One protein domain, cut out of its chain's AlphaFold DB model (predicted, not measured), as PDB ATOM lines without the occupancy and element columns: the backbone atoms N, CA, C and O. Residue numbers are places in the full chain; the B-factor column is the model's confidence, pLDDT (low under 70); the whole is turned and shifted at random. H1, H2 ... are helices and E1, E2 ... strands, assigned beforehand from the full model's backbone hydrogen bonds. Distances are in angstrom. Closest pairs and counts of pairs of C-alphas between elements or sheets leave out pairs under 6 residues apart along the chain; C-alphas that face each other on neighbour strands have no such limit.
ATOM      1  N   ASP A 177     117.614 -98.898 389.622       82.12
ATOM      2  CA  ASP A 177     116.861 -98.379 390.765       82.12
ATOM      3  C   ASP A 177     117.625 -97.180 391.333       82.12
ATOM      4  O   ASP A 177     118.737 -97.339 391.834       82.12
ATOM      5  N   ASP A 178     117.047 -95.985 391.217       79.56
ATOM      6  CA  ASP A 178     117.606 -94.745 391.776       79.56
ATOM      7  C   ASP A 178     117.096 -94.466 393.207       79.56
ATOM      8  O   ASP A 178     117.295 -93.386 393.762       79.56
ATOM      9  N   GLY A 179     116.406 -95.438 393.814       80.31
ATOM     10  CA  GLY A 179     115.772 -95.348 395.124       80.31
ATOM     11  C   GLY A 179     114.307 -94.918 395.050       80.31
ATOM     12  O   GLY A 179     113.480 -95.495 395.766       80.31
ATOM     13  N   LYS A 180     113.963 -93.971 394.166       85.81
ATOM     14  CA  LYS A 180     112.605 -93.413 394.014       85.81
ATOM     15  C   LYS A 180     111.843 -94.052 392.851       85.81
ATOM     16  O   LYS A 180     110.652 -94.354 392.980       85.81
ATOM     17  N   PHE A 181     112.525 -94.283 391.742       87.62
ATOM     18  CA  PHE A 181     112.032 -94.869 390.512       87.62
ATOM     19  C   PHE A 181     112.828 -96.118 390.139       87.62
ATOM     20  O   PHE A 181     114.037 -96.219 390.336       87.62
ATOM     21  N   ILE A 182     112.126 -97.066 389.528       88.25
ATOM     22  CA  ILE A 182     112.734 -98.182 388.810       88.25
ATOM     23  C   ILE A 182     112.641 -97.848 387.327       88.25
ATOM     24  O   ILE A 182     111.540 -97.765 386.776       88.25
ATOM     25  N   ARG A 183     113.785 -97.659 386.671       88.56
ATOM     26  CA  ARG A 183     113.863 -97.582 385.214       88.56
ATOM     27  C   ARG A 183     113.980 -98.997 384.663       88.56
ATOM     28  O   ARG A 183     114.950 -99.694 384.956       88.56
ATOM     29  N   ILE A 184     113.004 -99.402 383.860       88.38
ATOM     30  CA  ILE A 184     113.004-100.691 383.156       88.38
ATOM     31  C   ILE A 184     113.114-100.448 381.649       88.38
ATOM     32  O   ILE A 184     112.496 -99.514 381.139       88.38
ATOM     33  N   GLY A 185     113.874-101.284 380.940       82.38
ATOM     34  CA  GLY A 185     114.065-101.191 379.487       82.38
ATOM     35  C   GLY A 185     115.505-100.887 379.076       82.38
ATOM     36  O   GLY A 185     116.425-101.036 379.878       82.38
ATOM     37  N   ASP A 186     115.695-100.507 377.816       79.31
ATOM     38  CA  ASP A 186     116.998-100.132 377.254       79.31
ATOM     39  C   ASP A 186     117.097 -98.607 377.034       79.31
ATOM     40  O   ASP A 186     116.273 -97.822 377.511       79.31
ATOM     41  N   GLU A 187     118.150 -98.139 376.363       74.81
ATOM     42  CA  GLU A 187     118.332 -96.704 376.113       74.81
ATOM     43  C   GLU A 187     117.205 -96.101 375.264       74.81
ATOM     44  O   GLU A 187     116.827 -94.952 375.490       74.81
ATOM     45  N   VAL A 188     116.622 -96.883 374.353       76.50
ATOM     46  CA  VAL A 188     115.659 -96.411 373.349       76.50
ATOM     47  C   VAL A 188     114.213 -96.587 373.821       76.50
ATOM     48  O   VAL A 188     113.367 -95.734 373.566       76.50
ATOM     49  N   ASN A 189     113.923 -97.672 374.535       81.00
ATOM     50  CA  ASN A 189     112.600 -98.047 375.011       81.00
ATOM     51  C   ASN A 189     112.661 -98.369 376.510       81.00
ATOM     52  O   ASN A 189     112.924 -99.507 376.910       81.00
ATOM     53  N   HIS A 190     112.410 -97.350 377.338       87.81
ATOM     54  CA  HIS A 190     112.355 -97.468 378.792       87.81
ATOM     55  C   HIS A 190     111.140 -96.762 379.398       87.81
ATOM     56  O   HIS A 190     110.555 -95.853 378.811       87.81
ATOM     57  N   ILE A 191     110.785 -97.167 380.615       89.94
ATOM     58  CA  ILE A 191     109.767 -96.516 381.443       89.94
ATOM     59  C   ILE A 191     110.262 -96.418 382.885       89.94
ATOM     60  O   ILE A 191     111.000 -97.282 383.362       89.94
ATOM     61  N   PHE A 192     109.839 -95.360 383.572       90.75
ATOM     62  CA  PHE A 192     110.081 -95.153 384.994       90.75
ATOM     63  C   PHE A 192     108.849 -95.566 385.795       90.75
ATOM     64  O   PHE A 192     107.735 -95.137 385.497       90.75
ATOM     65  N   ILE A 193     109.059 -96.388 386.819       91.19
ATOM     66  CA  ILE A 193     108.025 -96.842 387.749       91.19
ATOM     67  C   ILE A 193     108.319 -96.223 389.109       91.19
ATOM     68  O   ILE A 193     109.359 -96.494 389.699       91.19
ATOM     69  N   GLU A 194     107.406 -95.409 389.626       92.06
ATOM     70  CA  GLU A 194     107.559 -94.804 390.949       92.06
ATOM     71  C   GLU A 194     107.326 -95.844 392.051       92.06
ATOM     72  O   GLU A 194     106.231 -96.395 392.180       92.06
ATOM     73  N   LYS A 195     108.339 -96.099 392.888       89.44
ATOM     74  CA  LYS A 195     108.303 -97.182 393.888       89.44
ATOM     75  C   LYS A 195     107.198 -97.003 394.922       89.44
ATOM     76  O   LYS A 195     106.575 -97.982 395.321       89.44
ATOM     77  N   ALA A 196     106.908 -95.759 395.299       91.56
ATOM     78  CA  ALA A 196     105.847 -95.429 396.249       91.56
ATOM     79  C   ALA A 196     104.440 -95.795 395.743       91.56
ATOM     80  O   ALA A 196     103.539 -96.019 396.549       91.56
ATOM     81  N   LYS A 197     104.246 -95.882 394.420       94.00
ATOM     82  CA  LYS A 197     102.959 -96.234 393.805       94.00
ATOM     83  C   LYS A 197     102.789 -97.732 393.569       94.00
ATOM     84  O   LYS A 197     101.684 -98.164 393.253       94.00
ATOM     85  N   ILE A 198     103.845 -98.531 393.745       93.19
ATOM     86  CA  ILE A 198     103.801 -99.970 393.483       93.19
ATOM     87  C   ILE A 198     102.831-100.661 394.441       93.19
ATOM     88  O   ILE A 198     103.031-100.744 395.653       93.19
ATOM     89  N   ASN A 199     101.800-101.251 393.858       93.69
ATOM     90  CA  ASN A 199     100.726-101.930 394.545       93.69
ATOM     91  C   ASN A 199     100.757-103.428 394.214       93.69
ATOM     92  O   ASN A 199     100.315-103.885 393.161       93.69
ATOM     93  N   ARG A 200     101.291-104.225 395.144       92.31
ATOM     94  CA  ARG A 200     101.331-105.693 395.035       92.31
ATOM     95  C   ARG A 200     100.058-106.346 395.577       92.31
ATOM     96  O   ARG A 200      99.195-105.706 396.184       92.31
ATOM     97  N   GLY A 201      99.947-107.658 395.379       91.88
ATOM     98  CA  GLY A 201      98.847-108.461 395.921       91.88
ATOM     99  C   GLY A 201      98.164-109.372 394.910       91.88
ATOM    100  O   GLY A 201      96.991-109.692 395.089       91.88
ATOM    101  N   TYR A 202      98.847-109.743 393.832       94.81
ATOM    102  CA  TYR A 202      98.295-110.558 392.760       94.81
ATOM    103  C   TYR A 202      98.680-112.031 392.927       94.81
ATOM    104  O   TYR A 202      99.851-112.390 392.948       94.81
ATOM    105  N   LEU A 203      97.673-112.895 393.033       94.50
ATOM    106  CA  LEU A 203      97.825-114.348 393.094       94.50
ATOM    107  C   LEU A 203      97.736-114.958 391.705       94.50
ATOM    108  O   LEU A 203      96.794-114.647 390.972       94.50
ATOM    109  N   GLN A 204      98.622-115.901 391.398       93.94
ATOM    110  CA  GLN A 204      98.659-116.569 390.102       93.94
ATOM    111  C   GLN A 204      98.209-118.029 390.211       93.94
ATOM    112  O   GLN A 204      98.825-118.853 390.893       93.94
ATOM    113  N   LYS A 205      97.128-118.363 389.504       94.12
ATOM    114  CA  LYS A 205      96.538-119.703 389.459       94.12
ATOM    115  C   LYS A 205      96.676-120.296 388.053       94.12
ATOM    116  O   LYS A 205      95.896-119.925 387.177       94.12
ATOM    117  N   PRO A 206      97.638-121.207 387.824       94.06
ATOM    118  CA  PRO A 206      97.784-121.876 386.536       94.06
ATOM    119  C   PRO A 206      96.597-122.799 386.253       94.06
ATOM    120  O   PRO A 206      95.933-123.299 387.171       94.06
ATOM    121  N   LYS A 207      96.344-123.061 384.972       93.75
ATOM    122  CA  LYS A 207      95.370-124.058 384.532       93.75
ATOM    123  C   LYS A 207      95.732-125.432 385.098       93.75
ATOM    124  O   LYS A 207      96.876-125.878 385.023       93.75
ATOM    125  N   HIS A 208      94.735-126.109 385.658       92.12
ATOM    126  CA  HIS A 208      94.887-127.471 386.156       92.12
ATOM    127  C   HIS A 208      94.309-128.472 385.158       92.12
ATOM    128  O   HIS A 208      93.231-128.253 384.602       92.12
ATOM    129  N   LYS A 209      95.008-129.591 384.974       86.81
ATOM    130  CA  LYS A 209      94.559-130.745 384.197       86.81
ATOM    131  C   LYS A 209      94.229-131.882 385.159       86.81
ATOM    132  O   LYS A 209      94.880-132.055 386.192       86.81
ATOM    133  N   ARG A 210      93.168-132.623 384.850       86.50
ATOM    134  CA  ARG A 210      92.836-133.845 385.585       86.50
ATOM    135  C   ARG A 210      93.820-134.937 385.188       86.50
ATOM    136  O   ARG A 210      94.223-135.007 384.028       86.50
ATOM    137  N   THR A 211      94.228-135.747 386.154       82.06
ATOM    138  CA  THR A 211      95.220-136.795 385.918       82.06
ATOM    139  C   THR A 211      94.549-138.151 385.733       82.06
ATOM    140  O   THR A 211      93.773-138.593 386.579       82.06
ATOM    141  N   TRP A 212      94.861-138.833 384.627       80.38
ATOM    142  CA  TRP A 212      94.301-140.155 384.320       80.38
ATOM    143  C   TRP A 212      94.689-141.212 385.365       80.38
ATOM    144  O   TRP A 212      93.839-141.977 385.802       80.38
ATOM    145  N   TRP A 213      95.939-141.190 385.843       79.75
ATOM    146  CA  TRP A 213      96.453-142.128 386.852       79.75
ATOM    147  C   TRP A 213      95.717-142.072 388.200       79.75
ATOM    148  O   TRP A 213      95.890-142.959 389.025       79.75
ATOM    149  N   SER A 214      94.890-141.047 388.431       82.56
ATOM    150  CA  SER A 214      94.046-140.924 389.622       82.56
ATOM    151  C   SER A 214      92.562-141.148 389.351       82.56
ATOM    152  O   SER A 214      91.729-140.688 390.130       82.56
ATOM    153  N   LEU A 215      92.210-141.767 388.217       82.44
ATOM    154  CA  LEU A 215      90.821-141.871 387.758       82.44
ATOM    155  C   LEU A 215      90.123-140.496 387.750       82.44
ATOM    156  O   LEU A 215      88.953-140.374 388.097       82.44
ATOM    157  N   TRP A 216      90.849-139.438 387.358       81.50
ATOM    158  CA  TRP A 216      90.353-138.054 387.279       81.50
ATOM    159  C   TRP A 216      90.007-137.384 388.626       81.50
ATOM    160  O   TRP A 216      89.465-136.270 388.612       81.50
ATOM    161  N   LEU A 217      90.351-137.997 389.766       83.69
ATOM    162  CA  LEU A 217      90.073-137.464 391.108       83.69
ATOM    163  C   LEU A 217      90.993-136.295 391.486       83.69
ATOM    164  O   LEU A 217      90.551-135.347 392.138       83.69
ATOM    165  N   TYR A 218      92.247-136.306 391.027       83.00
ATOM    166  CA  TYR A 218      93.206-135.240 391.309       83.00
ATOM    167  C   TYR A 218      93.381-134.277 390.129       83.00
ATOM    168  O   TYR A 218      93.394-134.646 388.950       83.00
ATOM    169  N   LYS A 219      93.541-132.994 390.466       86.38
ATOM    170  CA  LYS A 219      93.865-131.911 389.533       86.38
ATOM    171  C   LYS A 219      95.284-131.428 389.820       86.38
ATOM    172  O   LYS A 219      95.540-130.927 390.912       86.38
ATOM    173  N   LYS A 220      96.182-131.526 388.837       88.00
ATOM    174  CA  LYS A 220      97.551-130.982 388.911       88.00
ATOM    175  C   LYS A 220      97.671-129.778 387.964       88.00
ATOM    176  O   LYS A 220      97.046-129.804 386.902       88.00
ATOM    177  N   PRO A 221      98.420-128.714 388.309       89.44
ATOM    178  CA  PRO A 221      98.761-127.671 387.343       89.44
ATOM    179  C   PRO A 221      99.475-128.257 386.115       89.44
ATOM    180  O   PRO A 221     100.263-129.191 386.253       89.44
ATOM    181  N   SER A 222      99.177-127.726 384.926       88.25
ATOM    182  CA  SER A 222      99.925-128.060 383.707       88.25
ATOM    183  C   SER A 222     101.329-127.468 383.787       88.25
ATOM    184  O   SER A 222     101.453-126.310 384.180       88.25
ATOM    185  N   ASP A 223     102.349-128.216 383.368       86.50
ATOM    186  CA  ASP A 223     103.739-127.740 383.387       86.50
ATOM    187  C   ASP A 223     103.895-126.502 382.477       86.50
ATOM    188  O   ASP A 223     104.280-125.443 382.962       86.50
ATOM    189  N   ASP A 224     103.349-126.541 381.255       87.25
ATOM    190  CA  ASP A 224     103.251-125.363 380.369       87.25
ATOM    191  C   ASP A 224     102.567-124.139 381.017       87.25
ATOM    192  O   ASP A 224     102.879-122.993 380.711       87.25
ATOM    193  N   ALA A 225     101.584-124.357 381.902       88.75
ATOM    194  CA  ALA A 225     100.897-123.263 382.588       88.75
ATOM    195  C   ALA A 225     101.709-122.724 383.773       88.75
ATOM    196  O   ALA A 225     101.484-121.591 384.198       88.75
ATOM    197  N   LEU A 226     102.635-123.512 384.327       88.50
ATOM    198  CA  LEU A 226     103.590-123.041 385.328       88.50
ATOM    199  C   LEU A 226     104.634-122.120 384.695       88.50
ATOM    200  O   LEU A 226     104.956-121.103 385.310       88.50
ATOM    201  N   ASP A 227     105.060-122.412 383.468       86.44
ATOM    202  CA  ASP A 227     106.036-121.602 382.724       86.44
ATOM    203  C   ASP A 227     105.477-120.227 382.313       86.44
ATOM    204  O   ASP A 227     106.216-119.256 382.179       86.44
ATOM    205  N   ILE A 228     104.149-120.098 382.197       89.44
ATOM    206  CA  ILE A 228     103.458-118.821 381.918       89.44
ATOM    207  C   ILE A 228     103.483-117.861 383.125       89.44
ATOM    208  O   ILE A 228     103.243-116.657 382.971       89.44
ATOM    209  N   LYS A 229     103.729-118.366 384.343       90.25
ATOM    210  CA  LYS A 229     103.659-117.546 385.558       90.25
ATOM    211  C   LYS A 229     104.731-116.460 385.556       90.25
ATOM    212  O   LYS A 229     105.918-116.738 385.426       90.25
ATOM    213  N   ALA A 230     104.303-115.235 385.824       90.88
ATOM    214  CA  ALA A 230     105.201-114.121 386.070       90.88
ATOM    215  C   ALA A 230     105.955-114.308 387.401       90.88
ATOM    216  O   ALA A 230     105.445-114.922 388.347       90.88
ATOM    217  N   LEU A 231     107.159-113.749 387.492       88.69
ATOM    218  CA  LEU A 231     107.943-113.675 388.725       88.69
ATOM    219  C   LEU A 231     107.333-112.688 389.724       88.69
ATOM    220  O   LEU A 231     107.224-113.001 390.908       88.69
ATOM    221  N   ASP A 232     106.907-111.523 389.236       90.56
ATOM    222  CA  ASP A 232     106.200-110.499 390.007       90.56
ATOM    223  C   ASP A 232     105.026-109.961 389.186       90.56
ATOM    224  O   ASP A 232     105.097-109.888 387.956       90.56
ATOM    225  N   VAL A 233     103.951-109.582 389.873       94.81
ATOM    226  CA  VAL A 233     102.824-108.862 389.279       94.81
ATOM    227  C   VAL A 233     102.407-107.749 390.227       94.81
ATOM    228  O   VAL A 233     102.059-108.000 391.386       94.81
ATOM    229  N   PHE A 234     102.404-106.525 389.718       95.25
ATOM    230  CA  PHE A 234     102.019-105.330 390.458       95.25
ATOM    231  C   PHE A 234     101.450-104.275 389.513       95.25
ATOM    232  O   PHE A 234     101.561-104.388 388.299       95.25
ATOM    233  N   ASP A 235     100.846-103.241 390.074       96.69
ATOM    234  CA  ASP A 235     100.383-102.062 389.345       96.69
ATOM    235  C   ASP A 235     100.865-100.785 390.027       96.69
ATOM    236  O   ASP A 235     101.229-100.817 391.199       96.69
ATOM    237  N   ASP A 236     100.851 -99.666 389.315       95.25
ATOM    238  CA  ASP A 236     101.175 -98.332 389.846       95.25
ATOM    239  C   ASP A 236      99.943 -97.404 389.926       95.25
ATOM    240  O   ASP A 236     100.063 -96.191 390.098       95.25
ATOM    241  N   GLY A 237      98.744 -97.972 389.768       93.81
ATOM    242  CA  GLY A 237      97.485 -97.235 389.646       93.81
ATOM    243  C   GLY A 237      97.148 -96.777 388.221       93.81
ATOM    244  O   GLY A 237      96.000 -96.412 387.979       93.81
ATOM    245  N   LYS A 238      98.092 -96.854 387.274       94.56
ATOM    246  CA  LYS A 238      97.873 -96.539 385.854       94.56
ATOM    247  C   LYS A 238      98.021 -97.774 384.965       94.56
ATOM    248  O   LYS A 238      97.172 -98.022 384.115       94.56
ATOM    249  N   TYR A 239      99.076 -98.551 385.177       97.25
ATOM    250  CA  TYR A 239      99.445 -99.723 384.393       97.25
ATOM    251  C   TYR A 239      99.664-100.940 385.291       97.25
ATOM    252  O   TYR A 239     100.000-100.812 386.471       97.25
ATOM    253  N   THR A 240      99.503-102.135 384.721       97.50
ATOM    254  CA  THR A 240      99.824-103.406 385.388       97.50
ATOM    255  C   THR A 240     101.049-104.038 384.739       97.50
ATOM    256  O   THR A 240     101.117-104.189 383.521       97.50
ATOM    257  N   TYR A 241     102.003-104.437 385.566       95.94
ATOM    258  CA  TYR A 241     103.313-104.938 385.184       95.94
ATOM    259  C   TYR A 241     103.416-106.423 385.525       95.94
ATOM    260  O   TYR A 241     103.164-106.827 386.662       95.94
ATOM    261  N   PHE A 242     103.824-107.227 384.549       94.12
ATOM    262  CA  PHE A 242     104.100-108.653 384.699       94.12
ATOM    263  C   PHE A 242     105.585-108.889 384.430       94.12
ATOM    264  O   PHE A 242     106.031-108.756 383.289       94.12
ATOM    265  N   ARG A 243     106.352-109.203 385.478       90.00
ATOM    266  CA  ARG A 243     107.805-109.406 385.405       90.00
ATOM    267  C   ARG A 243     108.139-110.846 385.033       90.00
ATOM    268  O   ARG A 243     107.605-111.776 385.633       90.00
ATOM    269  N   TYR A 244     109.080-111.025 384.124       87.44
ATOM    270  CA  TYR A 244     109.579-112.308 383.641       87.44
ATOM    271  C   TYR A 244     111.108-112.335 383.654       87.44
ATOM    272  O   TYR A 244     111.752-111.297 383.754       87.44
ATOM    273  N   ASP A 245     111.686-113.528 383.545       78.19
ATOM    274  CA  ASP A 245     113.111-113.699 383.266       78.19
ATOM    275  C   ASP A 245     113.284-113.936 381.765       78.19
ATOM    276  O   ASP A 245     112.840-114.960 381.244       78.19
ATOM    277  N   ARG A 246     113.882-112.974 381.055       68.75
ATOM    278  CA  ARG A 246     114.004-113.041 379.596       68.75
ATOM    279  C   ARG A 246     115.000-114.103 379.131       68.75
ATOM    280  O   ARG A 246     114.800-114.652 378.051       68.75
ATOM    281  N   ASP A 247     115.993-114.446 379.952       64.75
ATOM    282  CA  ASP A 247     117.001-115.463 379.627       64.75
ATOM    283  C   ASP A 247     116.444-116.888 379.778       64.75
ATOM    284  O   ASP A 247     116.950-117.830 379.173       64.75
ATOM    285  N   GLN A 248     115.351-117.053 380.528       60.31
ATOM    286  CA  GLN A 248     114.572-118.297 380.582       60.31
ATOM    287  C   GLN A 248     113.361-118.276 379.632       60.31
ATOM    288  O   GLN A 248     112.805-119.324 379.309       60.31
ATOM    289  N   ALA A 249     112.961-117.102 379.131       53.19
ATOM    290  CA  ALA A 249     111.783-116.906 378.280       53.19
ATOM    291  C   ALA A 249     112.051-117.135 376.779       53.19
ATOM    292  O   ALA A 249     111.533-116.410 375.926       53.19
ATOM    293  N   PHE A 250     112.823-118.163 376.418       48.88
ATOM    294  CA  PHE A 250     113.156-118.445 375.015       48.88
ATOM    295  C   PHE A 250     111.978-118.939 374.154       48.88
ATOM    296  O   PHE A 250     112.136-119.120 372.946       48.88
ATOM    297  N   SER A 251     110.768-119.106 374.700       48.12
ATOM    298  CA  SER A 251     109.587-119.335 373.864       48.12
ATOM    299  C   SER A 251     108.279-118.927 374.549       48.12
ATOM    300  O   SER A 251     107.642-119.733 375.220       48.12
ATOM    301  N   LYS A 252     107.842-117.691 374.250       58.69
ATOM    302  CA  LYS A 252     106.477-117.128 374.397       58.69
ATOM    303  C   LYS A 252     106.199-116.372 375.703       58.69
ATOM    304  O   LYS A 252     105.635-116.916 376.648       58.69
ATOM    305  N   PHE A 253     106.443-115.057 375.681       78.44
ATOM    306  CA  PHE A 253     105.670-114.129 376.512       78.44
ATOM    307  C   PHE A 253     104.166-114.382 376.276       78.44
ATOM    308  O   PHE A 253     103.740-114.427 375.116       78.44
ATOM    309  N   PRO A 254     103.355-114.599 377.327       89.81
ATOM    310  CA  PRO A 254     101.925-114.816 377.159       89.81
ATOM    311  C   PRO A 254     101.215-113.535 376.714       89.81
ATOM    312  O   PRO A 254     101.668-112.427 376.990       89.81
ATOM    313  N   TYR A 255     100.048-113.685 376.090       91.88
ATOM    314  CA  TYR A 255      99.150-112.557 375.852       91.88
ATOM    315  C   TYR A 255      98.361-112.228 377.123       91.88
ATOM    316  O   TYR A 255      97.803-113.128 377.763       91.88
ATOM    317  N   THR A 256      98.305-110.946 377.478       94.44
ATOM    318  CA  THR A 256      97.575-110.432 378.644       94.44
ATOM    319  C   THR A 256      96.153-110.031 378.261       94.44
ATOM    320  O   THR A 256      95.968-109.207 377.371       94.44
ATOM    321  N   TYR A 257      95.157-110.551 378.976       96.25
ATOM    322  CA  TYR A 257      93.752-110.163 378.845       96.25
ATOM    323  C   TYR A 257      93.222-109.608 380.162       96.25
ATOM    324  O   TYR A 257      93.478-110.169 381.236       96.25
ATOM    325  N   LYS A 258      92.437-108.532 380.081       96.69
ATOM    326  CA  LYS A 258      91.692-107.989 381.218       96.69
ATOM    327  C   LYS A 258      90.417-108.804 381.402       96.69
ATOM    328  O   LYS A 258      89.661-108.976 380.455       96.69
ATOM    329  N   VAL A 259      90.142-109.272 382.616       96.31
ATOM    330  CA  VAL A 259      88.906-110.022 382.882       96.31
ATOM    331  C   VAL A 259      87.837-109.084 383.430       96.31
ATOM    332  O   VAL A 259      87.973-108.577 384.548       96.31
ATOM    333  N   VAL A 260      86.766-108.900 382.660       91.06
ATOM    334  CA  VAL A 260      85.575-108.113 383.020       91.06
ATOM    335  C   VAL A 260      84.372-109.045 382.940       91.06
ATOM    336  O   VAL A 260      84.253-109.806 381.987       91.06
ATOM    337  N   ASP A 261      83.558-109.083 383.994       89.00
ATOM    338  CA  ASP A 261      82.367-109.947 384.093       89.00
ATOM    339  C   ASP A 261      82.615-111.443 383.832       89.00
ATOM    340  O   ASP A 261      81.719-112.201 383.484       89.00
ATOM    341  N   GLY A 262      83.855-111.896 384.048       89.62
ATOM    342  CA  GLY A 262      84.262-113.283 383.807       89.62
ATOM    343  C   GLY A 262      84.717-113.573 382.374       89.62
ATOM    344  O   GLY A 262      85.138-114.697 382.112       89.62
ATOM    345  N   TYR A 263      84.708-112.574 381.493       91.31
ATOM    346  CA  TYR A 263      85.151-112.676 380.106       91.31
ATOM    347  C   TYR A 263      86.515-112.013 379.894       91.31
ATOM    348  O   TYR A 263      86.815-110.958 380.464       91.31
ATOM    349  N   ASP A 264      87.342-112.637 379.055       93.75
ATOM    350  CA  ASP A 264      88.634-112.103 378.625       93.75
ATOM    351  C   ASP A 264      88.411-110.980 377.601       93.75
ATOM    352  O   ASP A 264      87.831-111.203 376.540       93.75
ATOM    353  N   ASN A 265      88.898-109.779 377.906       90.19
ATOM    354  CA  ASN A 265      88.842-108.609 377.035       90.19
ATOM    355  C   ASN A 265      90.264-108.240 376.582       90.19
ATOM    356  O   ASN A 265      91.186-108.251 377.413       90.19
ATOM    357  N   PRO A 266      90.472-107.925 375.289       91.38
ATOM    358  CA  PRO A 266      91.767-107.468 374.808       91.38
ATOM    359  C   PRO A 266      92.134-106.138 375.473       91.38
ATOM    360  O   PRO A 266      91.271-105.311 375.761       91.38
ATOM    361  N   ILE A 267      93.424-105.937 375.718       91.69
ATOM    362  CA  ILE A 267      93.969-104.691 376.255       91.69
ATOM    363  C   ILE A 267      95.219-104.323 375.467       91.69
ATOM    364  O   ILE A 267      95.902-105.208 374.947       91.69
ATOM    365  N   ASN A 268      95.539-103.032 375.398       90.38
ATOM    366  CA  ASN A 268      96.835-102.640 374.878       90.38
ATOM    367  C   ASN A 268      97.936-103.121 375.834       90.38
ATOM    368  O   ASN A 268      97.869-102.905 377.049       90.38
ATOM    369  N   SER A 269      98.939-103.799 375.289       92.62
ATOM    370  CA  SER A 269     100.062-104.318 376.060       92.62
ATOM    371  C   SER A 269     101.354-104.158 375.284       92.62
ATOM    372  O   SER A 269     101.388-104.408 374.079       92.62
ATOM    373  N   ARG A 270     102.429-103.797 375.979       91.00
ATOM    374  CA  ARG A 270     103.768-103.658 375.396       91.00
ATOM    375  C   ARG A 270     104.805-104.390 376.228       91.00
ATOM    376  O   ARG A 270     104.648-104.530 377.437       91.00
ATOM    377  N   VAL A 271     105.877-104.828 375.579       89.50
ATOM    378  CA  VAL A 271     107.013-105.472 376.244       89.50
ATOM    379  C   VAL A 271     108.134-104.451 376.401       89.50
ATOM    380  O   VAL A 271     108.570-103.856 375.417       89.50
ATOM    381  N   VAL A 272     108.587-104.239 377.635       89.19
ATOM    382  CA  VAL A 272     109.703-103.341 377.961       89.19
ATOM    383  C   VAL A 272     110.657-104.080 378.890       89.19
ATOM    384  O   VAL A 272     110.324-104.391 380.034       89.19
ATOM    385  N   GLY A 273     111.849-104.394 378.383       84.56
ATOM    386  CA  GLY A 273     112.828-105.215 379.091       84.56
ATOM    387  C   GLY A 273     112.258-106.574 379.514       84.56
ATOM    388  O   GLY A 273     111.805-107.351 378.676       84.56
ATOM    389  N   ASN A 274     112.263-106.829 380.821       85.56
ATOM    390  CA  ASN A 274     111.759-108.050 381.456       85.56
ATOM    391  C   ASN A 274     110.254-108.014 381.777       85.56
ATOM    392  O   ASN A 274     109.758-108.875 382.502       85.56
ATOM    393  N   TYR A 275     109.518-107.017 381.285       90.44
ATOM    394  CA  TYR A 275     108.138-106.774 381.695       90.44
ATOM    395  C   TYR A 275     107.179-106.783 380.512       90.44
ATOM    396  O   TYR A 275     107.433-106.147 379.490       90.44
ATOM    397  N   ILE A 276     106.028-107.428 380.697       93.12
ATOM    398  CA  ILE A 276     104.820-107.121 379.928       93.12
ATOM    399  C   ILE A 276     104.054-106.056 380.708       93.12
ATOM    400  O   ILE A 276     103.762-106.238 381.890       93.12
ATOM    401  N   ILE A 277     103.735-104.949 380.053       95.19
ATOM    402  CA  ILE A 277     103.006-103.823 380.631       95.19
ATOM    403  C   ILE A 277     101.637-103.779 379.967       95.19
ATOM    404  O   ILE A 277     101.550-103.501 378.773       95.19
ATOM    405  N   ALA A 278     100.587-104.054 380.733       96.75
ATOM    406  CA  ALA A 278      99.211-103.830 380.315       96.75
ATOM    407  C   ALA A 278      98.812-102.388 380.644       96.75
ATOM    408  O   ALA A 278      98.998-101.932 381.776       96.75
ATOM    409  N   GLU A 279      98.248-101.677 379.668       95.12
ATOM    410  CA  GLU A 279      97.913-100.255 379.792       95.12
ATOM    411  C   GLU A 279      96.608 -99.989 380.568       95.12
ATOM    412  O   GLU A 279      95.791 -99.169 380.163       95.12
ATOM    413  N   ASP A 280      96.386-100.714 381.667       95.75
ATOM    414  CA  ASP A 280      95.221-100.572 382.546       95.75
ATOM    415  C   ASP A 280      95.468-101.272 383.898       95.75
ATOM    416  O   ASP A 280      96.413-102.057 384.061       95.75
ATOM    417  N   VAL A 281      94.581-101.045 384.869       96.00
ATOM    418  CA  VAL A 281      94.565-101.701 386.179       96.00
ATOM    419  C   VAL A 281      93.288-102.518 386.357       96.00
ATOM    420  O   VAL A 281      92.165-102.031 386.247       96.00
ATOM    421  N   SER A 282      93.447-103.792 386.715       95.25
ATOM    422  CA  SER A 282      92.326-104.692 387.001       95.25
ATOM    423  C   SER A 282      92.587-105.571 388.217       95.25
ATOM    424  O   SER A 282      93.727-105.848 388.603       95.25
ATOM    425  N   LYS A 283      91.498-106.037 388.839       95.12
ATOM    426  CA  LYS A 283      91.529-107.053 389.901       95.12
ATOM    427  C   LYS A 283      91.705-108.467 389.345       95.12
ATOM    428  O   LYS A 283      92.055-109.357 390.119       95.12
ATOM    429  N   LYS A 284      91.422-108.694 388.059       97.38
ATOM    430  CA  LYS A 284      91.467-110.010 387.415       97.38
ATOM    431  C   LYS A 284      92.097-109.902 386.023       97.38
ATOM    432  O   LYS A 284      91.700-109.045 385.234       97.38
ATOM    433  N   TRP A 285      93.028-110.804 385.737       97.81
ATOM    434  CA  TRP A 285      93.716-110.923 384.454       97.81
ATOM    435  C   TRP A 285      93.834-112.385 384.031       97.81
ATOM    436  O   TRP A 285      93.867-113.280 384.884       97.81
ATOM    437  N   THR A 286      93.982-112.604 382.731       97.19
ATOM    438  CA  THR A 286      94.332-113.902 382.148       97.19
ATOM    439  C   THR A 286      95.621-113.751 381.352       97.19
ATOM    440  O   THR A 286      95.705-112.922 380.450       97.19
ATOM    441  N   LEU A 287      96.631-114.558 381.681       95.06
ATOM    442  CA  LEU A 287      97.861-114.702 380.901       95.06
ATOM    443  C   LEU A 287      97.724-115.967 380.068       95.06
ATOM    444  O   LEU A 287      97.584-117.049 380.641       95.06
ATOM    445  N   ARG A 288      97.715-115.852 378.741       92.69
ATOM    446  CA  ARG A 288      97.368-116.967 377.851       92.69
ATOM    447  C   ARG A 288      98.461-117.253 376.831       92.69
ATOM    448  O   ARG A 288      98.956-116.348 376.168       92.69
ATOM    449  N   SER A 289      98.774-118.535 376.659       90.25
ATOM    450  CA  SER A 289      99.638-119.046 375.591       90.25
ATOM    451  C   SER A 289      98.963-120.265 374.958       90.25
ATOM    452  O   SER A 289      98.906-121.356 375.527       90.25
ATOM    453  N   GLY A 290      98.348-120.061 373.789       88.25
ATOM    454  CA  GLY A 290      97.542-121.083 373.116       88.25
ATOM    455  C   GLY A 290      96.364-121.578 373.970       88.25
ATOM    456  O   GLY A 290      95.435-120.825 374.283       88.25
ATOM    457  N   LYS A 291      96.384-122.872 374.317       89.62
ATOM    458  CA  LYS A 291      95.356-123.532 375.147       89.62
ATOM    459  C   LYS A 291      95.644-123.443 376.652       89.62
ATOM    460  O   LYS A 291      94.774-123.811 377.447       89.62
ATOM    461  N   GLU A 292      96.837-123.011 377.040       92.56
ATOM    462  CA  GLU A 292      97.281-122.915 378.430       92.56
ATOM    463  C   GLU A 292      97.143-121.480 378.937       92.56
ATOM    464  O   GLU A 292      97.227-120.519 378.166       92.56
ATOM    465  N   TYR A 293      96.855-121.338 380.230       94.12
ATOM    466  CA  TYR A 293      96.616-120.033 380.832       94.12
ATOM    467  C   TYR A 293      96.927-120.001 382.331       94.12
ATOM    468  O   TYR A 293      96.876-121.022 383.025       94.12
ATOM    469  N   VAL A 294      97.186-118.796 382.833       95.06
ATOM    470  CA  VAL A 294      97.288-118.462 384.255       95.06
ATOM    471  C   VAL A 294      96.276-117.367 384.564       95.06
ATOM    472  O   VAL A 294      96.311-116.288 383.978       95.06
ATOM    473  N   CYS A 295      95.381-117.632 385.512       96.00
ATOM    474  CA  CYS A 295      94.485-116.614 386.044       96.00
ATOM    475  C   CYS A 295      95.208-115.828 387.135       96.00
ATOM    476  O   CYS A 295      95.686-116.410 388.111       96.00
ATOM    477  N   VAL A 296      95.228-114.508 387.012       96.69
ATOM    478  CA  VAL A 296      95.808-113.613 388.010       96.69
ATOM    479  C   VAL A 296      94.686-112.860 388.708       96.69
ATOM    480  O   VAL A 296      93.848-112.241 388.057       96.69
ATOM    481  N   ARG A 297      94.640-112.909 390.043       95.62
ATOM    482  CA  ARG A 297      93.604-112.225 390.832       95.62
ATOM    483  C   ARG A 297      94.207-111.456 391.993       95.62
ATOM    484  O   ARG A 297      95.000-112.005 392.751       95.62
ATOM    485  N   ARG A 298      93.754-110.221 392.189       94.12
ATOM    486  CA  ARG A 298      94.128-109.393 393.333       94.12
ATOM    487  C   ARG A 298      93.468-109.897 394.621       94.12
ATOM    488  O   ARG A 298      92.244-109.984 394.706       94.12
ATOM    489  N   ASP A 299      94.290-110.219 395.612       94.19
ATOM    490  CA  ASP A 299      93.908-110.603 396.973       94.19
ATOM    491  C   ASP A 299      95.115-110.407 397.906       94.19
ATOM    492  O   ASP A 299      95.956-111.294 398.057       94.19
ATOM    493  N   LYS A 300      95.226-109.212 398.502       89.25
ATOM    494  CA  LYS A 300      96.399-108.810 399.297       89.25
ATOM    495  C   LYS A 300      96.640-109.730 400.498       89.25
ATOM    496  O   LYS A 300      97.774-110.133 400.738       89.25
ATOM    497  N   HIS A 301      95.577-110.106 401.209       89.81
ATOM    498  CA  HIS A 301      95.673-110.937 402.410       89.81
ATOM    499  C   HIS A 301      96.183-112.343 402.097       89.81
ATOM    500  O   HIS A 301      97.073-112.853 402.778       89.81
ATOM    501  N   LYS A 302      95.650-112.979 401.047       90.50
ATOM    502  CA  LYS A 302      96.111-114.314 400.645       90.50
ATOM    503  C   LYS A 302      97.472-114.274 399.958       90.50
ATOM    504  O   LYS A 302      98.228-115.233 400.087       90.50
ATOM    505  N   TYR A 303      97.798-113.188 399.259       88.81
ATOM    506  CA  TYR A 303      99.092-113.021 398.600       88.81
ATOM    507  C   TYR A 303     100.258-113.088 399.586       88.81
ATOM    508  O   TYR A 303     101.180-113.860 399.343       88.81
ATOM    509  N   GLN A 304     100.182-112.408 400.733       87.00
ATOM    510  CA  GLN A 304     101.245-112.444 401.753       87.00
ATOM    511  C   GLN A 304     101.548-113.859 402.281       87.00
ATOM    512  O   GLN A 304     102.667-114.139 402.693       87.00
ATOM    513  N   LYS A 305     100.569-114.773 402.237       88.56
ATOM    514  CA  LYS A 305     100.714-116.180 402.655       88.56
ATOM    515  C   LYS A 305     100.976-117.137 401.483       88.56
ATOM    516  O   LYS A 305     100.963-118.354 401.657       88.56
ATOM    517  N   SER A 306     101.132-116.617 400.268       87.50
ATOM    518  CA  SER A 306     101.194-117.428 399.051       87.50
ATOM    519  C   SER A 306     102.612-117.890 398.714       87.50
ATOM    520  O   SER A 306     103.601-117.230 399.031       87.50
ATOM    521  N   LYS A 307     102.708-119.004 397.975       85.00
ATOM    522  CA  LYS A 307     103.978-119.472 397.394       85.00
ATOM    523  C   LYS A 307     104.593-118.445 396.437       85.00
ATOM    524  O   LYS A 307     105.811-118.387 396.327       85.00
ATOM    525  N   ASP A 308     103.761-117.637 395.780       81.19
ATOM    526  CA  ASP A 308     104.201-116.598 394.845       81.19
ATOM    527  C   ASP A 308     104.961-115.489 395.580       81.19
ATOM    528  O   ASP A 308     106.058-115.124 395.170       81.19
ATOM    529  N   PHE A 309     104.432-115.029 396.719       87.12
ATOM    530  CA  PHE A 309     105.110-114.048 397.567       87.12
ATOM    531  C   PHE A 309     106.421-114.588 398.144       87.12
ATOM    532  O   PHE A 309     107.437-113.905 398.089       87.12
ATOM    533  N   MET A 310     106.435-115.836 398.628       87.75
ATOM    534  CA  MET A 310     107.666-116.461 399.132       87.75
ATOM    535  C   MET A 310     108.731-116.617 398.037       87.75
ATOM    536  O   MET A 310     109.917-116.420 398.300       87.75
ATOM    537  N   ARG A 311     108.321-116.952 396.804       84.44
ATOM    538  CA  ARG A 311     109.219-117.021 395.642       84.44
ATOM    539  C   ARG A 311     109.790-115.644 395.312       84.44
ATOM    540  O   ARG A 311     110.999-115.532 395.149       84.44
ATOM    541  N   LEU A 312     108.941-114.618 395.249       83.88
ATOM    542  CA  LEU A 312     109.365-113.248 394.971       83.88
ATOM    543  C   LEU A 312     110.324-112.722 396.042       83.88
ATOM    544  O   LEU A 312     111.370-112.185 395.699       83.88
ATOM    545  N   LYS A 313     109.994-112.914 397.324       86.31
ATOM    546  CA  LYS A 313     110.837-112.495 398.448       86.31
ATOM    547  C   LYS A 313     112.246-113.080 398.332       86.31
ATOM    548  O   LYS A 313     113.210-112.330 398.370       86.31
ATOM    549  N   ARG A 314     112.357-114.389 398.073       86.38
ATOM    550  CA  ARG A 314     113.651-115.060 397.868       86.38
ATOM    551  C   ARG A 314     114.433-114.486 396.680       86.38
ATOM    552  O   ARG A 314     115.643-114.339 396.773       86.38
ATOM    553  N   LEU A 315     113.756-114.182 395.570       81.75
ATOM    554  CA  LEU A 315     114.396-113.603 394.383       81.75
ATOM    555  C   LEU A 315     114.912-112.183 394.640       81.75
ATOM    556  O   LEU A 315     116.006-111.849 394.199       81.75
ATOM    557  N   LEU A 316     114.143-111.361 395.359       79.81
ATOM    558  CA  LEU A 316     114.560-110.008 395.731       79.81
ATOM    559  C   LEU A 316     115.744-110.036 396.704       79.81
ATOM    560  O   LEU A 316     116.717-109.331 396.474       79.81
ATOM    561  N   GLU A 317     115.713-110.907 397.717       83.25
ATOM    562  CA  GLU A 317     116.836-111.104 398.648       83.25
ATOM    563  C   GLU A 317     118.111-111.563 397.918       83.25
ATOM    564  O   GLU A 317     119.207-111.099 398.223       83.25
ATOM    565  N   GLN A 318     117.983-112.448 396.923       79.12
ATOM    566  CA  GLN A 318     119.108-112.872 396.085       79.12
ATOM    567  C   GLN A 318     119.661-111.728 395.230       79.12
ATOM    568  O   GLN A 318     120.878-111.584 395.139       79.12
ATOM    569  N   ASP A 319     118.800-110.910 394.621       73.56
ATOM    570  CA  ASP A 319     119.221-109.753 393.825       73.56
ATOM    571  C   ASP A 319     119.911-108.691 394.697       73.56
ATOM    572  O   ASP A 319     120.968-108.181 394.331       73.56
ATOM    573  N   GLU A 320     119.383-108.416 395.892       75.06
ATOM    574  CA  GLU A 320     120.013-107.529 396.877       75.06
ATOM    575  C   GLU A 320     121.363-108.072 397.356       75.06
ATOM    576  O   GLU A 320     122.343-107.330 397.377       75.06
ATOM    577  N   ALA A 321     121.463-109.371 397.660       70.75
ATOM    578  CA  ALA A 321     122.728-110.006 398.030       70.75
ATOM    579  C   ALA A 321     123.753-109.963 396.882       70.75
ATOM    580  O   ALA A 321     124.936-109.716 397.116       70.75
ATOM    581  N   MET A 322     123.316-110.156 395.635       61.94
ATOM    582  CA  MET A 322     124.168-110.041 394.447       61.94
ATOM    583  C   MET A 322     124.610-108.595 394.201       61.94
ATOM    584  O   MET A 322     125.773-108.364 393.873       61.94
ATOM    585  N   LYS A 323     123.726-107.611 394.398       68.25
ATOM    586  CA  LYS A 323     124.056-106.177 394.334       68.25
ATOM    587  C   LYS A 323     125.031-105.777 395.442       68.25
ATOM    588  O   LYS A 323     126.017-105.105 395.158       68.25
ATOM    589  N   ALA A 324     124.828-106.247 396.671       62.88
ATOM    590  CA  ALA A 324     125.741-106.016 397.788       62.88
ATOM    591  C   ALA A 324     127.126-106.638 397.538       62.88
ATOM    592  O   ALA A 324     128.137-105.980 397.771       62.88
ATOM    593  N   LYS A 325     127.189-107.861 396.988       58.44
ATOM    594  CA  LYS A 325     128.448-108.502 396.562       58.44
ATOM    595  C   LYS A 325     129.151-107.744 395.435       58.44
ATOM    596  O   LYS A 325     130.367-107.619 395.462       58.44
TER     597      LYS A 325
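What this domain is: This is residues 177 to 325 of the 445 residues of the protein "TrbG/VirB9 family P-type conjugative transfer protein" of Helicobacter pylori A45 (UniProt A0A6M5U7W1). A sheet of five strands and a sheet of four strands stand partly face to face as a sandwich with crossed strands. The hairpin E1 and E2 lies by E10 toward one end of the long axis; at the other end, E3 runs on into E4 of the hairpin E4 and E5, whose tip, residues 212 to 217, sticks out, while the long helix H3 runs back toward the end where E1 and E2 lie, with its residues 316 to 325 sticking out from the body. The printed part has 149 residues, with the order E1 E2 E3 E4 E5 H1 E6 E7 E8 E9 E10 E11 E12 E13 H2 H3, three named helices and thirteen named strands, of the mixed class. The sheets run E3 E13 E12 E8 E9 and E6 E7 E11 E10, both antiparallel. The whole is compact, with a radius of gyration of the C-alphas of 16.2 A and spans of 54 by 37 by 33 A.

How they stand to each other: The larger sheet holds E3, residues 202 to 206, E13, residues 292 to 298, E12, residues 284 to 289, E8, residues 255 to 260, and E9, residues 263 to 266. It is strongly twisted, and E3 and E9 are its edge strands. N 203 and O 297 are 2.8 A apart, within hydrogen-bond range, across E3 and E13; N 285 and O 296, 2.8 A, across the hairpin E12 and E13; N 257 and O 286, 2.8 A, across E8 and E12; N 263 and O 260, 2.8 A, across the hairpin E8 and E9. The other sheet holds E6, residues 232 to 235, E7, residues 240 to 243, E11, residues 275 to 278, and E10, residues 269 to 272. Here N 241 and O 234 are 2.8 A apart across the hairpin E6 and E7, N 242 and O 276, 2.8 A, across E7 and E11, and N 277 and O 270, 2.8 A, across the hairpin E10 and E11. The two sheets form a sandwich, two sheets face to face: the parts that face each other are 10.5 A centre to centre, and their strands stand at 53 degrees. E1, residues 181 to 185, and E2, residues 190 to 194, form a hairpin with N 182 and O 193 at 2.8 A; the closest C-alphas of E1 and E10 are those of Gly 185 and Val 272, 5.1 A. E4, residues 208 to 210, and E5, residues 219 to 221, form a hairpin with N 209 and O 220 at 2.8 A. H1, residues 223 to 227, is on the larger sheet at a height over the sheet of 6.1 A, only just over none of its strands, with 2 of its C-alphas falling on E13. H2, residues 300 to 304, only grazes that sheet; H3, residues 307 to 325, only grazes both, its Leu 312 and Asp 232 of E6 having C-alphas 6.5 A apart, the closest of the two elements. H2 and H3 are close but not clearly touching, the C-alphas of Tyr 303 and Phe 309 being 6.2 A apart. In H1, H2 and H3 every O i to N i+4 pair is within hydrogen-bond range.

Where its parts are: E13 measures 20.4 A from first to last C-alpha, E12 17.0 A, E8 16.0 A and H3 26.8 A. E1 begins at C-alpha 181, (112.032, -94.869, 390.512). E13 begins at C-alpha 292, (97.281, -122.915, 378.430). H3 ends at C-alpha 325, (128.448, -108.502, 396.562).

The domain as a whole: The C-alphas of Asp 178 and Leu 215, the two farthest apart, are 54.4 A from each other. The printed part has no cut. The link E7 to E8, 11 residues, is long. The mean pLDDT of the printed part is 87.0; residues 246 to 252 and 322 to 325 are under 70.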